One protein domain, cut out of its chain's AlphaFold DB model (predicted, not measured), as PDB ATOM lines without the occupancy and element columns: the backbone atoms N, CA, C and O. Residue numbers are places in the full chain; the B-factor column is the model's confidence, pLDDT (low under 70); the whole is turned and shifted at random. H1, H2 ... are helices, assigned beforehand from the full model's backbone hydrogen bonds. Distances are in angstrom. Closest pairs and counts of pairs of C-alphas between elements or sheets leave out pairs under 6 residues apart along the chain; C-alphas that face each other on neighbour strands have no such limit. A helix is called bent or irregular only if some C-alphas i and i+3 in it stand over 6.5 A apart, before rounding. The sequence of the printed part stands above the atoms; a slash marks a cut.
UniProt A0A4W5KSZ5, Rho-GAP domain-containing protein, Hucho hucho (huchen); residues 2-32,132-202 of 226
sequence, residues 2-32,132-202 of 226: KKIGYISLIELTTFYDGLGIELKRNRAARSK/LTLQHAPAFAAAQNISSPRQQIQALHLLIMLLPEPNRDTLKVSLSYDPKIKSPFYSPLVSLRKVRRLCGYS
ATOM      1  N   LYS A   2      -0.048  43.792 -15.615       53.44
ATOM      2  CA  LYS A   2       0.363  43.069 -16.851       53.44
ATOM      3  C   LYS A   2       1.467  42.012 -16.643       53.44
ATOM      4  O   LYS A   2       1.423  40.964 -17.271       53.44
ATOM      5  N   LYS A   3       2.416  42.255 -15.725       61.34
ATOM      6  CA  LYS A   3       3.511  41.324 -15.381       61.34
ATOM      7  C   LYS A   3       3.013  39.959 -14.883       61.34
ATOM      8  O   LYS A   3       3.610  38.949 -15.217       61.34
ATOM      9  N   ILE A   4       1.900  39.933 -14.148       67.88
ATOM     10  CA  ILE A   4       1.328  38.702 -13.585       67.88
ATOM     11  C   ILE A   4       0.813  37.793 -14.705       67.88
ATOM     12  O   ILE A   4       1.108  36.608 -14.697       67.88
ATOM     13  N   GLY A   5       0.143  38.357 -15.715       69.00
ATOM     14  CA  GLY A   5      -0.309  37.588 -16.877       69.00
ATOM     15  C   GLY A   5       0.849  36.962 -17.662       69.00
ATOM     16  O   GLY A   5       0.763  35.807 -18.056       69.00
ATOM     17  N   TYR A   6       1.962  37.681 -17.843       75.00
ATOM     18  CA  TYR A   6       3.149  37.119 -18.503       75.00
ATOM     19  C   TYR A   6       3.806  36.005 -17.686       75.00
ATOM     20  O   TYR A   6       4.129  34.962 -18.245       75.00
ATOM     21  N   ILE A   7       3.956  36.195 -16.372       79.75
ATOM     22  CA  ILE A   7       4.527  35.179 -15.473       79.75
ATOM     23  C   ILE A   7       3.656  33.921 -15.478       79.75
ATOM     24  O   ILE A   7       4.161  32.832 -15.724       79.75
ATOM     25  N   SER A   8       2.339  34.074 -15.315       78.69
ATOM     26  CA  SER A   8       1.406  32.947 -15.367       78.69
ATOM     27  C   SER A   8       1.392  32.255 -16.728       78.69
ATOM     28  O   SER A   8       1.151  31.058 -16.787       78.69
ATOM     29  N   LEU A   9       1.663  32.971 -17.825       80.88
ATOM     30  CA  LEU A   9       1.731  32.372 -19.159       80.88
ATOM     31  C   LEU A   9       2.980  31.512 -19.318       80.88
ATOM     32  O   LEU A   9       2.888  30.414 -19.861       80.88
ATOM     33  N   ILE A  10       4.125  32.017 -18.859       82.69
ATOM     34  CA  ILE A  10       5.395  31.291 -18.882       82.69
ATOM     35  C   ILE A  10       5.268  30.037 -18.019       82.69
ATOM     36  O   ILE A  10       5.510  28.943 -18.515       82.69
ATOM     37  N   GLU A  11       4.791  30.186 -16.783       85.50
ATOM     38  CA  GLU A  11       4.604  29.075 -15.848       85.50
ATOM     39  C   GLU A  11       3.588  28.045 -16.357       85.50
ATOM     40  O   GLU A  11       3.810  26.846 -16.242       85.50
ATOM     41  N   LEU A  12       2.487  28.483 -16.977       83.88
ATOM     42  CA  LEU A  12       1.521  27.562 -17.576       83.88
ATOM     43  C   LEU A  12       2.122  26.792 -18.754       83.88
ATOM     44  O   LEU A  12       1.830  25.612 -18.914       83.88
ATOM     45  N   THR A  13       2.933  27.459 -19.578       84.25
ATOM     46  CA  THR A  13       3.564  26.836 -20.749       84.25
ATOM     47  C   THR A  13       4.564  25.777 -20.296       84.25
ATOM     48  O   THR A  13       4.433  24.628 -20.696       84.25
ATOM     49  N   THR A  14       5.462  26.110 -19.364       87.25
ATOM     50  CA  THR A  14       6.423  25.139 -18.817       87.25
ATOM     51  C   THR A  14       5.730  23.990 -18.088       87.25
ATOM     52  O   THR A  14       6.141  22.837 -18.211       87.25
ATOM     53  N   PHE A  15       4.646  24.280 -17.364       86.12
ATOM     54  CA  PHE A  15       3.839  23.263 -16.700       86.12
ATOM     55  C   PHE A  15       3.175  22.302 -17.697       86.12
ATOM     56  O   PHE A  15       3.122  21.101 -17.445       86.12
ATOM     57  N   TYR A  16       2.677  22.805 -18.828       85.19
ATOM     58  CA  TYR A  16       2.023  21.988 -19.856       85.19
ATOM     59  C   TYR A  16       3.034  21.175 -20.661       85.19
ATOM     60  O   TYR A  16       2.793  19.991 -20.895       85.19
ATOM     61  N   ASP A  17       4.183  21.763 -20.989       86.31
ATOM     62  CA  ASP A  17       5.290  21.069 -21.650       86.31
ATOM     63  C   ASP A  17       5.786  19.894 -20.794       86.31
ATOM     64  O   ASP A  17       5.952  18.784 -21.299       86.31
ATOM     65  N   GLY A  18       5.914  20.088 -19.474       85.25
ATOM     66  CA  GLY A  18       6.272  19.023 -18.531       85.25
ATOM     67  C   GLY A  18       5.244  17.887 -18.428       85.25
ATOM     68  O   GLY A  18       5.577  16.797 -17.968       85.25
ATOM     69  N   LEU A  19       4.005  18.120 -18.869       84.62
ATOM     70  CA  LEU A  19       2.936  17.119 -18.948       84.62
ATOM     71  C   LEU A  19       2.732  16.573 -20.371       84.62
ATOM     72  O   LEU A  19       1.838  15.753 -20.579       84.62
ATOM     73  N   GLY A  20       3.517  17.030 -21.355       82.44
ATOM     74  CA  GLY A  20       3.349  16.670 -22.764       82.44
ATOM     75  C   GLY A  20       2.062  17.218 -23.397       82.44
ATOM     76  O   GLY A  20       1.541  16.630 -24.343       82.44
ATOM     77  N   ILE A  21       1.512  18.314 -22.865       83.25
ATOM     78  CA  ILE A  21       0.261  18.924 -23.330       83.25
ATOM     79  C   ILE A  21       0.578  20.125 -24.226       83.25
ATOM     80  O   ILE A  21       1.089  21.139 -23.766       83.25
ATOM     81  N   GLU A  22       0.181  20.074 -25.495       77.69
ATOM     82  CA  GLU A  22       0.373  21.206 -26.407       77.69
ATOM     83  C   GLU A  22      -0.604  22.361 -26.105       77.69
ATOM     84  O   GLU A  22      -1.833  22.212 -26.150       77.69
ATOM     85  N   LEU A  23      -0.066  23.554 -25.838       71.62
ATOM     86  CA  LEU A  23      -0.867  24.733 -25.518       71.62
ATOM     87  C   LEU A  23      -1.392  25.423 -26.789       71.62
ATOM     88  O   LEU A  23      -0.813  26.380 -27.303       71.62
ATOM     89  N   LYS A  24      -2.549  24.971 -27.283       68.44
ATOM     90  CA  LYS A  24      -3.223  25.606 -28.427       68.44
ATOM     91  C   LYS A  24      -3.920  26.903 -28.014       68.44
ATOM     92  O   LYS A  24      -4.710  26.933 -27.068       68.44
ATOM     93  N   ARG A  25      -3.659  27.983 -28.756       66.19
ATOM     94  CA  ARG A  25      -4.327  29.284 -28.586       66.19
ATOM     95  C   ARG A  25      -5.335  29.497 -29.705       66.19
ATOM     96  O   ARG A  25      -4.993  29.367 -30.876       66.19
ATOM     97  N   ASN A  26      -6.558  29.878 -29.350       66.25
ATOM     98  CA  ASN A  26      -7.552  30.300 -30.336       66.25
ATOM     99  C   ASN A  26      -7.441  31.804 -30.595       66.25
ATOM    100  O   ASN A  26      -7.210  32.588 -29.670       66.25
ATOM    101  N   ARG A  27      -7.669  32.228 -31.847       58.25
ATOM    102  CA  ARG A  27      -7.905  33.648 -32.135       58.25
ATOM    103  C   ARG A  27      -9.180  34.075 -31.414       58.25
ATOM    104  O   ARG A  27     -10.219  33.432 -31.554       58.25
ATOM    105  N   ALA A  28      -9.100  35.153 -30.640       60.91
ATOM    106  CA  ALA A  28     -10.281  35.746 -30.033       60.91
ATOM    107  C   ALA A  28     -11.212  36.230 -31.155       60.91
ATOM    108  O   ALA A  28     -10.859  37.138 -31.910       60.91
ATOM    109  N   ALA A  29     -12.381  35.603 -31.292       58.91
ATOM    110  CA  ALA A  29     -13.415  36.097 -32.188       58.91
ATOM    111  C   ALA A  29     -13.873  37.471 -31.674       58.91
ATOM    112  O   ALA A  29     -14.282  37.598 -30.519       58.91
ATOM    113  N   ARG A  30     -13.765  38.509 -32.509       55.84
ATOM    114  CA  ARG A  30     -14.304  39.837 -32.194       55.84
ATOM    115  C   ARG A  30     -15.809  39.811 -32.450       55.84
ATOM    116  O   ARG A  30     -16.226  39.587 -33.583       55.84
ATOM    117  N   SER A  31     -16.611  40.024 -31.410       64.88
ATOM    118  CA  SER A  31     -18.061  40.217 -31.543       64.88
ATOM    119  C   SER A  31     -18.403  41.703 -31.701       64.88
ATOM    120  O   SER A  31     -17.626  42.574 -31.292       64.88
ATOM    121  N   LYS A  32     -19.584  42.002 -32.266       63.06
ATOM    122  CA  LYS A  32     -20.154  43.359 -32.256       63.06
ATOM    123  C   LYS A  32     -20.254  43.827 -30.806       63.06
ATOM    124  O   LYS A  32     -20.949  43.218 -29.999       63.06
ATOM    125  N   LEU A 132     -14.885  33.439 -19.430       71.44
ATOM    126  CA  LEU A 132     -13.717  32.612 -19.726       71.44
ATOM    127  C   LEU A 132     -13.249  32.944 -21.146       71.44
ATOM    128  O   LEU A 132     -13.926  32.592 -22.117       71.44
ATOM    129  N   THR A 133     -12.121  33.644 -21.272       65.94
ATOM    130  CA  THR A 133     -11.630  34.112 -22.572       65.94
ATOM    131  C   THR A 133     -11.377  32.925 -23.513       65.94
ATOM    132  O   THR A 133     -10.659  31.979 -23.185       65.94
ATOM    133  N   LEU A 134     -11.958  32.976 -24.721       64.44
ATOM    134  CA  LEU A 134     -11.839  31.918 -25.745       64.44
ATOM    135  C   LEU A 134     -10.392  31.601 -26.123       64.44
ATOM    136  O   LEU A 134     -10.099  30.492 -26.567       64.44
ATOM    137  N   GLN A 135      -9.497  32.568 -25.931       67.31
ATOM    138  CA  GLN A 135      -8.084  32.472 -26.265       67.31
ATOM    139  C   GLN A 135      -7.398  31.263 -25.611       67.31
ATOM    140  O   GLN A 135      -6.533  30.652 -26.237       67.31
ATOM    141  N   HIS A 136      -7.829  30.876 -24.403       70.69
ATOM    142  CA  HIS A 136      -7.281  29.741 -23.651       70.69
ATOM    143  C   HIS A 136      -8.267  28.575 -23.506       70.69
ATOM    144  O   HIS A 136      -8.018  27.657 -22.727       70.69
ATOM    145  N   ALA A 137      -9.380  28.571 -24.248       71.50
ATOM    146  CA  ALA A 137     -10.376  27.500 -24.168       71.50
ATOM    147  C   ALA A 137      -9.794  26.082 -24.391       71.50
ATOM    148  O   ALA A 137     -10.165  25.188 -23.625       71.50
ATOM    149  N   PRO A 138      -8.856  25.850 -25.338       75.19
ATOM    150  CA  PRO A 138      -8.203  24.546 -25.481       75.19
ATOM    151  C   PRO A 138      -7.382  24.157 -24.245       75.19
ATOM    152  O   PRO A 138      -7.430  23.008 -23.816       75.19
ATOM    153  N   ALA A 139      -6.705  25.118 -23.613       78.19
ATOM    154  CA  ALA A 139      -5.946  24.878 -22.389       78.19
ATOM    155  C   ALA A 139      -6.871  24.554 -21.197       78.19
ATOM    156  O   ALA A 139      -6.633  23.597 -20.468       78.19
ATOM    157  N   PHE A 140      -8.007  25.248 -21.056       78.31
ATOM    158  CA  PHE A 140      -9.037  24.884 -20.068       78.31
ATOM    159  C   PHE A 140      -9.626  23.481 -20.289       78.31
ATOM    160  O   PHE A 140     -10.063  22.843 -19.327       78.31
ATOM    161  N   ALA A 141      -9.694  23.007 -21.536       78.25
ATOM    162  CA  ALA A 141     -10.121  21.645 -21.844       78.25
ATOM    163  C   ALA A 141      -9.029  20.627 -21.487       78.25
ATOM    164  O   ALA A 141      -9.324  19.639 -20.823       78.25
ATOM    165  N   ALA A 142      -7.772  20.904 -21.838       80.94
ATOM    166  CA  ALA A 142      -6.644  20.041 -21.503       80.94
ATOM    167  C   ALA A 142      -6.452  19.891 -19.984       80.94
ATOM    168  O   ALA A 142      -6.285  18.774 -19.498       80.94
ATOM    169  N   ALA A 143      -6.614  20.976 -19.215       82.12
ATOM    170  CA  ALA A 143      -6.587  20.937 -17.751       82.12
ATOM    171  C   ALA A 143      -7.603  19.946 -17.152       82.12
ATOM    172  O   ALA A 143      -7.381  19.401 -16.073       82.12
ATOM    173  N   GLN A 144      -8.733  19.700 -17.825       77.31
ATOM    174  CA  GLN A 144      -9.754  18.763 -17.343       77.31
ATOM    175  C   GLN A 144      -9.349  17.294 -17.493       77.31
ATOM    176  O   GLN A 144      -9.877  16.463 -16.759       77.31
ATOM    177  N   ASN A 145      -8.413  17.003 -18.398       79.94
ATOM    178  CA  ASN A 145      -7.936  15.655 -18.698       79.94
ATOM    179  C   ASN A 145      -6.671  15.279 -17.905       79.94
ATOM    180  O   ASN A 145      -6.173  14.168 -18.051       79.94
ATOM    181  N   ILE A 146      -6.146  16.184 -17.071       83.19
ATOM    182  CA  ILE A 146      -5.012  15.903 -16.181       83.19
ATOM    183  C   ILE A 146      -5.462  14.925 -15.090       83.19
ATOM    184  O   ILE A 146      -6.389  15.220 -14.336       83.19
ATOM    185  N   SER A 147      -4.775  13.787 -14.978       82.12
ATOM    186  CA  SER A 147      -5.123  12.709 -14.040       82.12
ATOM    187  C   SER A 147      -4.950  13.095 -12.570       82.12
ATOM    188  O   SER A 147      -5.711  12.644 -11.718       82.12
ATOM    189  N   SER A 148      -3.947  13.921 -12.250       85.88
ATOM    190  CA  SER A 148      -3.666  14.344 -10.874       85.88
ATOM    191  C   SER A 148      -4.534  15.544 -10.473       85.88
ATOM    192  O   SER A 148      -4.375  16.628 -11.047       85.88
ATOM    193  N   PRO A 149      -5.379  15.428  -9.428       79.56
ATOM    194  CA  PRO A 149      -6.210  16.537  -8.956       79.56
ATOM    195  C   PRO A 149      -5.396  17.767  -8.539       79.56
ATOM    196  O   PRO A 149      -5.827  18.903  -8.720       79.56
ATOM    197  N   ARG A 150      -4.189  17.551  -8.001       80.62
ATOM    198  CA  ARG A 150      -3.299  18.624  -7.541       80.62
ATOM    199  C   ARG A 150      -2.762  19.440  -8.719       80.62
ATOM    200  O   ARG A 150      -2.858  20.664  -8.717       80.62
ATOM    201  N   GLN A 151      -2.278  18.748  -9.750       83.19
ATOM    202  CA  GLN A 151      -1.799  19.353 -10.996       83.19
ATOM    203  C   GLN A 151      -2.933  20.034 -11.767       83.19
ATOM    204  O   GLN A 151      -2.764  21.114 -12.327       83.19
ATOM    205  N   GLN A 152      -4.121  19.442 -11.737       79.75
ATOM    206  CA  GLN A 152      -5.319  20.010 -12.331       79.75
ATOM    207  C   GLN A 152      -5.732  21.331 -11.665       79.75
ATOM    208  O   GLN A 152      -6.025  22.303 -12.361       79.75
ATOM    209  N   ILE A 153      -5.710  21.413 -10.330       78.25
ATOM    210  CA  ILE A 153      -5.969  22.667  -9.604       78.25
ATOM    211  C   ILE A 153      -4.915  23.725  -9.955       78.25
ATOM    212  O   ILE A 153      -5.274  24.876 -10.203       78.25
ATOM    213  N   GLN A 154      -3.639  23.340 -10.025       81.44
ATOM    214  CA  GLN A 154      -2.550  24.244 -10.399       81.44
ATOM    215  C   GLN A 154      -2.736  24.810 -11.816       81.44
ATOM    216  O   GLN A 154      -2.709  26.028 -11.993       81.44
ATOM    217  N   ALA A 155      -3.033  23.956 -12.803       82.88
ATOM    218  CA  ALA A 155      -3.335  24.375 -14.172       82.88
ATOM    219  C   ALA A 155      -4.472  25.404 -14.222       82.88
ATOM    220  O   ALA A 155      -4.377  26.428 -14.896       82.88
ATOM    221  N   LEU A 156      -5.557  25.137 -13.491       80.19
ATOM    222  CA  LEU A 156      -6.722  26.015 -13.445       80.19
ATOM    223  C   LEU A 156      -6.419  27.349 -12.770       80.19
ATOM    224  O   LEU A 156      -6.910  28.378 -13.229       80.19
ATOM    225  N   HIS A 157      -5.607  27.348 -11.714       80.75
ATOM    226  CA  HIS A 157      -5.183  28.575 -11.053       80.75
ATOM    227  C   HIS A 157      -4.402  29.460 -12.033       80.75
ATOM    228  O   HIS A 157      -4.772  30.616 -12.239       80.75
ATOM    229  N   LEU A 158      -3.396  28.904 -12.711       82.25
ATOM    230  CA  LEU A 158      -2.594  29.630 -13.698       82.25
ATOM    231  C   LEU A 158      -3.454  30.174 -14.847       82.25
ATOM    232  O   LEU A 158      -3.335  31.341 -15.218       82.25
ATOM    233  N   LEU A 159      -4.399  29.373 -15.344       80.62
ATOM    234  CA  LEU A 159      -5.357  29.795 -16.366       80.62
ATOM    235  C   LEU A 159      -6.272  30.939 -15.907       80.62
ATOM    236  O   LEU A 159      -6.562  31.841 -16.690       80.62
ATOM    237  N   ILE A 160      -6.724  30.934 -14.650       80.69
ATOM    238  CA  ILE A 160      -7.513  32.038 -14.089       80.69
ATOM    239  C   ILE A 160      -6.660  33.306 -14.012       80.69
ATOM    240  O   ILE A 160      -7.155  34.379 -14.346       80.69
ATOM    241  N   MET A 161      -5.384  33.206 -13.632       81.69
ATOM    242  CA  MET A 161      -4.475  34.360 -13.541       81.69
ATOM    243  C   MET A 161      -4.200  35.026 -14.898       81.69
ATOM    244  O   MET A 161      -3.917  36.223 -14.936       81.69
ATOM    245  N   LEU A 162      -4.362  34.293 -16.005       79.56
ATOM    246  CA  LEU A 162      -4.270  34.822 -17.371       79.56
ATOM    247  C   LEU A 162      -5.475  35.661 -17.806       79.56
ATOM    248  O   LEU A 162      -5.382  36.407 -18.783       79.56
ATOM    249  N   LEU A 163      -6.615  35.550 -17.120       81.38
ATOM    250  CA  LEU A 163      -7.801  36.316 -17.486       81.38
ATOM    251  C   LEU A 163      -7.611  37.814 -17.153       81.38
ATOM    252  O   LEU A 163      -6.954  38.159 -16.158       81.38
ATOM    253  N   PRO A 164      -8.239  38.721 -17.931       83.12
ATOM    254  CA  PRO A 164      -8.323  40.136 -17.579       83.12
ATOM    255  C   PRO A 164      -8.879  40.334 -16.164       83.12
ATOM    256  O   PRO A 164      -9.713  39.554 -15.709       83.12
ATOM    257  N   GLU A 165      -8.448  41.389 -15.474       84.19
ATOM    258  CA  GLU A 165      -8.909  41.717 -14.112       84.19
ATOM    259  C   GLU A 165     -10.434  41.693 -13.945       84.19
ATOM    260  O   GLU A 165     -10.899  40.938 -13.086       84.19
ATOM    261  N   PRO A 166     -11.220  42.381 -14.801       85.25
ATOM    262  CA  PRO A 166     -12.681  42.336 -14.731       85.25
ATOM    263  C   PRO A 166     -13.245  40.916 -14.802       85.25
ATOM    264  O   PRO A 166     -14.165  40.558 -14.065       85.25
ATOM    265  N   ASN A 167     -12.674  40.087 -15.678       85.19
ATOM    266  CA  ASN A 167     -13.089  38.706 -15.875       85.19
ATOM    267  C   ASN A 167     -12.737  37.847 -14.659       85.19
ATOM    268  O   ASN A 167     -13.575  37.066 -14.220       85.19
ATOM    269  N   ARG A 168     -11.531  37.999 -14.096       82.88
ATOM    270  CA  ARG A 168     -11.108  37.256 -12.900       82.88
ATOM    271  C   ARG A 168     -11.974  37.572 -11.703       82.88
ATOM    272  O   ARG A 168     -12.403  36.646 -11.026       82.88
ATOM    273  N   ASP A 169     -12.206  38.848 -11.425       85.62
ATOM    274  CA  ASP A 169     -12.936  39.253 -10.227       85.62
ATOM    275  C   ASP A 169     -14.413  38.855 -10.339       85.62
ATOM    276  O   ASP A 169     -14.971  38.274  -9.406       85.62
ATOM    277  N   THR A 170     -15.010  39.023 -11.522       85.62
ATOM    278  CA  THR A 170     -16.371  38.539 -11.807       85.62
ATOM    279  C   THR A 170     -16.454  37.010 -11.723       85.62
ATOM    280  O   THR A 170     -17.393  36.473 -11.137       85.62
ATOM    281  N   LEU A 171     -15.455  36.286 -12.243       81.50
ATOM    282  CA  LEU A 171     -15.384  34.828 -12.147       81.50
ATOM    283  C   LEU A 171     -15.247  34.369 -10.693       81.50
ATOM    284  O   LEU A 171     -15.972  33.470 -10.288       81.50
ATOM    285  N   LYS A 172     -14.375  34.985  -9.890       80.38
ATOM    286  CA  LYS A 172     -14.209  34.658  -8.463       80.38
ATOM    287  C   LYS A 172     -15.528  34.776  -7.707       80.38
ATOM    288  O   LYS A 172     -15.901  33.841  -7.008       80.38
ATOM    289  N   VAL A 173     -16.247  35.878  -7.912       80.12
ATOM    290  CA  VAL A 173     -17.560  36.109  -7.295       80.12
ATOM    291  C   VAL A 173     -18.607  35.113  -7.814       80.12
ATOM    292  O   VAL A 173     -19.417  34.596  -7.050       80.12
ATOM    293  N   SER A 174     -18.554  34.749  -9.099       75.75
ATOM    294  CA  SER A 174     -19.402  33.684  -9.645       75.75
ATOM    295  C   SER A 174     -19.105  32.307  -9.044       75.75
ATOM    296  O   SER A 174     -20.023  31.502  -8.903       75.75
ATOM    297  N   LEU A 175     -17.834  32.005  -8.764       70.88
ATOM    298  CA  LEU A 175     -17.394  30.725  -8.212       70.88
ATOM    299  C   LEU A 175     -17.712  30.621  -6.716       70.88
ATOM    300  O   LEU A 175     -17.985  29.517  -6.257       70.88
ATOM    301  N   SER A 176     -17.703  31.736  -5.974       68.31
ATOM    302  CA  SER A 176     -18.095  31.770  -4.557       68.31
ATOM    303  C   SER A 176     -19.602  31.616  -4.343       68.31
ATOM    304  O   SER A 176     -20.018  31.159  -3.287       68.31
ATOM    305  N   TYR A 177     -20.415  31.956  -5.343       63.97
ATOM    306  CA  TYR A 177     -21.880  31.961  -5.278       63.97
ATOM    307  C   TYR A 177     -22.560  30.572  -5.253       63.97
ATOM    308  O   TYR A 177     -23.783  30.477  -5.240       63.97
ATOM    309  N   ASP A 178     -21.854  29.441  -5.258       56.62
ATOM    310  CA  ASP A 178     -22.571  28.159  -5.302       56.62
ATOM    311  C   ASP A 178     -23.393  27.931  -4.007       56.62
ATOM    312  O   ASP A 178     -22.805  27.795  -2.933       56.62
ATOM    313  N   PRO A 179     -24.733  27.789  -4.077       51.22
ATOM    314  CA  PRO A 179     -25.561  27.509  -2.900       51.22
ATOM    315  C   PRO A 179     -25.205  26.180  -2.207       51.22
ATOM    316  O   PRO A 179     -25.637  25.938  -1.083       51.22
ATOM    317  N   LYS A 180     -24.400  25.319  -2.854       44.34
ATOM    318  CA  LYS A 180     -23.847  24.079  -2.284       44.34
ATOM    319  C   LYS A 180     -22.413  24.208  -1.733       44.34
ATOM    320  O   LYS A 180     -21.911  23.234  -1.174       44.34
ATOM    321  N   ILE A 181     -21.752  25.372  -1.826       45.44
ATOM    322  CA  ILE A 181     -20.431  25.650  -1.215       45.44
ATOM    323  C   ILE A 181     -20.597  25.887   0.299       45.44
ATOM    324  O   ILE A 181     -20.323  26.942   0.852       45.44
ATOM    325  N   LYS A 182     -21.073  24.859   1.004       41.00
ATOM    326  CA  LYS A 182     -20.913  24.711   2.461       41.00
ATOM    327  C   LYS A 182     -20.199  23.404   2.820       41.00
ATOM    328  O   LYS A 182     -20.253  22.965   3.960       41.00
ATOM    329  N   SER A 183     -19.539  22.768   1.846       35.38
ATOM    330  CA  SER A 183     -18.735  21.564   2.064       35.38
ATOM    331  C   SER A 183     -17.248  21.870   1.834       35.38
ATOM    332  O   SER A 183     -16.903  22.367   0.759       35.38
ATOM    333  N   PRO A 184     -16.355  21.550   2.789       37.03
ATOM    334  CA  PRO A 184     -14.911  21.770   2.663       37.03
ATOM    335  C   PRO A 184     -14.226  20.881   1.602       37.03
ATOM    336  O   PRO A 184     -13.040  21.055   1.341       37.03
ATOM    337  N   PHE A 185     -14.954  19.969   0.945       38.16
ATOM    338  CA  PHE A 185     -14.429  19.040  -0.071       38.16
ATOM    339  C   PHE A 185     -14.726  19.458  -1.527       38.16
ATOM    340  O   PHE A 185     -14.655  18.644  -2.450       38.16
ATOM    341  N   TYR A 186     -15.094  20.719  -1.767       43.12
ATOM    342  CA  TYR A 186     -15.598  21.158  -3.070       43.12
ATOM    343  C   TYR A 186     -14.479  21.438  -4.092       43.12
ATOM    344  O   TYR A 186     -13.616  22.290  -3.891       43.12
ATOM    345  N   SER A 187     -14.507  20.735  -5.231       49.84
ATOM    346  CA  SER A 187     -13.494  20.860  -6.287       49.84
ATOM    347  C   SER A 187     -13.731  22.090  -7.189       49.84
ATOM    348  O   SER A 187     -14.840  22.245  -7.719       49.84
ATOM    349  N   PRO A 188     -12.698  22.910  -7.487       50.72
ATOM    350  CA  PRO A 188     -12.762  24.007  -8.464       50.72
ATOM    351  C   PRO A 188     -13.317  23.596  -9.840       50.72
ATOM    352  O   PRO A 188     -13.899  24.412 -10.555       50.72
ATOM    353  N   LEU A 189     -13.202  22.312 -10.197       49.47
ATOM    354  CA  LEU A 189     -13.704  21.732 -11.446       49.47
ATOM    355  C   LEU A 189     -15.225  21.688 -11.533       49.47
ATOM    356  O   LEU A 189     -15.779  21.906 -12.609       49.47
ATOM    357  N   VAL A 190     -15.913  21.394 -10.427       48.25
ATOM    358  CA  VAL A 190     -17.384  21.363 -10.396       48.25
ATOM    359  C   VAL A 190     -17.916  22.770 -10.657       48.25
ATOM    360  O   VAL A 190     -18.831  22.955 -11.464       48.25
ATOM    361  N   SER A 191     -17.256  23.764 -10.063       55.66
ATOM    362  CA  SER A 191     -17.583  25.175 -10.229       55.66
ATOM    363  C   SER A 191     -17.248  25.678 -11.647       55.66
ATOM    364  O   SER A 191     -18.092  26.285 -12.301       55.66
ATOM    365  N   LEU A 192     -16.104  25.291 -12.228       56.69
ATOM    366  CA  LEU A 192     -15.757  25.616 -13.622       56.69
ATOM    367  C   LEU A 192     -16.639  24.919 -14.664       56.69
ATOM    368  O   LEU A 192     -16.994  25.538 -15.663       56.69
ATOM    369  N   ARG A 193     -17.054  23.665 -14.448       58.16
ATOM    370  CA  ARG A 193     -18.039  22.985 -15.313       58.16
ATOM    371  C   ARG A 193     -19.395  23.692 -15.267       58.16
ATOM    372  O   ARG A 193     -20.077  23.772 -16.288       58.16
ATOM    373  N   LYS A 194     -19.773  24.232 -14.104       57.84
ATOM    374  CA  LYS A 194     -20.996  25.022 -13.916       57.84
ATOM    375  C   LYS A 194     -20.891  26.384 -14.602       57.84
ATOM    376  O   LYS A 194     -21.800  26.726 -15.351       57.84
ATOM    377  N   VAL A 195     -19.768  27.092 -14.460       58.25
ATOM    378  CA  VAL A 195     -19.482  28.336 -15.200       58.25
ATOM    379  C   VAL A 195     -19.467  28.080 -16.705       58.25
ATOM    380  O   VAL A 195     -20.129  28.788 -17.450       58.25
ATOM    381  N   ARG A 196     -18.819  27.009 -17.170       61.88
ATOM    382  CA  ARG A 196     -18.819  26.600 -18.581       61.88
ATOM    383  C   ARG A 196     -20.244  26.348 -19.101       61.88
ATOM    384  O   ARG A 196     -20.573  26.775 -20.204       61.88
ATOM    385  N   ARG A 197     -21.103  25.712 -18.293       58.78
ATOM    386  CA  ARG A 197     -22.531  25.510 -18.600       58.78
ATOM    387  C   ARG A 197     -23.316  26.829 -18.609       58.78
ATOM    388  O   ARG A 197     -24.159  27.007 -19.480       58.78
ATOM    389  N   LEU A 198     -23.038  27.751 -17.684       53.72
ATOM    390  CA  LEU A 198     -23.642  29.092 -17.637       53.72
ATOM    391  C   LEU A 198     -23.226  29.953 -18.837       53.72
ATOM    392  O   LEU A 198     -24.059  30.647 -19.408       53.72
ATOM    393  N   CYS A 199     -21.969  29.847 -19.266       53.28
ATOM    394  CA  CYS A 199     -21.428  30.499 -20.454       53.28
ATOM    395  C   CYS A 199     -21.875  29.842 -21.777       53.28
ATOM    396  O   CYS A 199     -21.450  30.289 -22.836       53.28
ATOM    397  N   GLY A 200     -22.697  28.783 -21.751       46.53
ATOM    398  CA  GLY A 200     -23.215  28.143 -22.965       46.53
ATOM    399  C   GLY A 200     -22.207  27.286 -23.741       46.53
ATOM    400  O   GLY A 200     -22.508  26.865 -24.853       46.53
ATOM    401  N   TYR A 201     -21.047  26.957 -23.163       49.06
ATOM    402  CA  TYR A 201     -20.092  26.000 -23.736       49.06
ATOM    403  C   TYR A 201     -20.574  24.557 -23.499       49.06
ATOM    404  O   TYR A 201     -19.943  23.748 -22.798       49.06
ATOM    405  N   SER A 202     -21.737  24.235 -24.061       36.22
ATOM    406  CA  SER A 202     -22.165  22.854 -24.253       36.22
ATOM    407  C   SER A 202     -21.127  22.141 -25.112       36.22
ATOM    408  O   SER A 202     -20.526  22.752 -25.991       36.22
TER     409      SER A 202
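AT A GLANCE: This is residues 2 to 32 and 132 to 202 of the 226 residues of the protein "Rho-GAP domain-containing protein" of Hucho hucho (huchen) (UniProt A0A4W5KSZ5). Three helices, H1, H2 and H3, make a loose triangle, with H2 and H3 as a hairpin and H1 packed on H3, while H4 and H5 make a corner on the side of the hairpin away from H1. After H1 the backbone folds back in a long unnamed stretch, residues 18 to 32, and another long loop joins H4 to H5. The printed part has 102 residues with five named helices, H1 to H5 in order along the chain, and no named strand; the class is all helix. It is compact, with a radius of gyration of the C-alphas of 13.8 A, and its C-alphas span 39 by 35 by 29 A.

HOW THE PARTS SIT: H1, residues 2 to 17, is the longest helix and touches H3, residues 149 to 161; the closest C-alphas are those of Ser 8 and Leu 158, 5.5 A apart. The two run opposite ways at a shallow tilt of 32 degrees. H3 forms a helical hairpin with H2, residues 134 to 145, at a shallow tilt of 9 degrees, opposite ways; their closest C-alphas, of Ala 143 and Gln 152, are 5.6 A apart. H1 and H2 are near each other, with 5 pairs of C-alphas within 10 A. H4, residues 165 to 176, is close to H3 but not clearly touching, the closest C-alphas being those of Ile 160 and Arg 168 at 6.4 A. With residues 174 to 175 alone, H4 touches H5, residues 188 to 198, about perpendicular at 73 degrees; the C-alphas of Leu 175 and Ser 191 are the closest, 5.9 A apart. H5 is close to H3 but not clearly touching, with the C-alphas of Ile 153 and Pro 188 7.0 A apart. H1 is apart from H4 and H5, and H2 is apart from H4. The helix packing is mostly aligned, but only just: 2 of the 3 touching pairs are at a shallow tilt. Each O i to N i+4 pair in H1, H3, H4 and H5 is within hydrogen-bond range; in H2 4 of 8 are, beside 7 of 9 O i to N i+3 pairs.

IN THESE COORDINATES: H1 begins at C-alpha 2, (0.363, 43.069, -16.851), and measures 23.1 A from first to last C-alpha. H2 measures 18.1 A and is irregular: C-alphas 135 and 138 are 8.0 A apart. H3 measures 18.5 A and begins at C-alpha 149, (-6.210, 16.537, -8.956). H4 measures 16.6 A. H5 measures 15.1 A and ends at C-alpha 198, (-23.642, 29.092, -17.637).

THE WHOLE: The two C-alphas farthest apart, of Lys 32 and Pro 184, are 41.4 A apart. Residues 33 to 131 are not printed, and C-alphas 32 and 132 stand 17.7 A apart across the cut, which lies in the link from H1 to H2. The links H2 to H3 and H3 to H4 are tight; H4 to H5, 11 residues, is long. The mean pLDDT of the printed part is 70.1, with 43 residues under 70: 2 to 5, 24 to 32, 133 to 135 and 176 to 202.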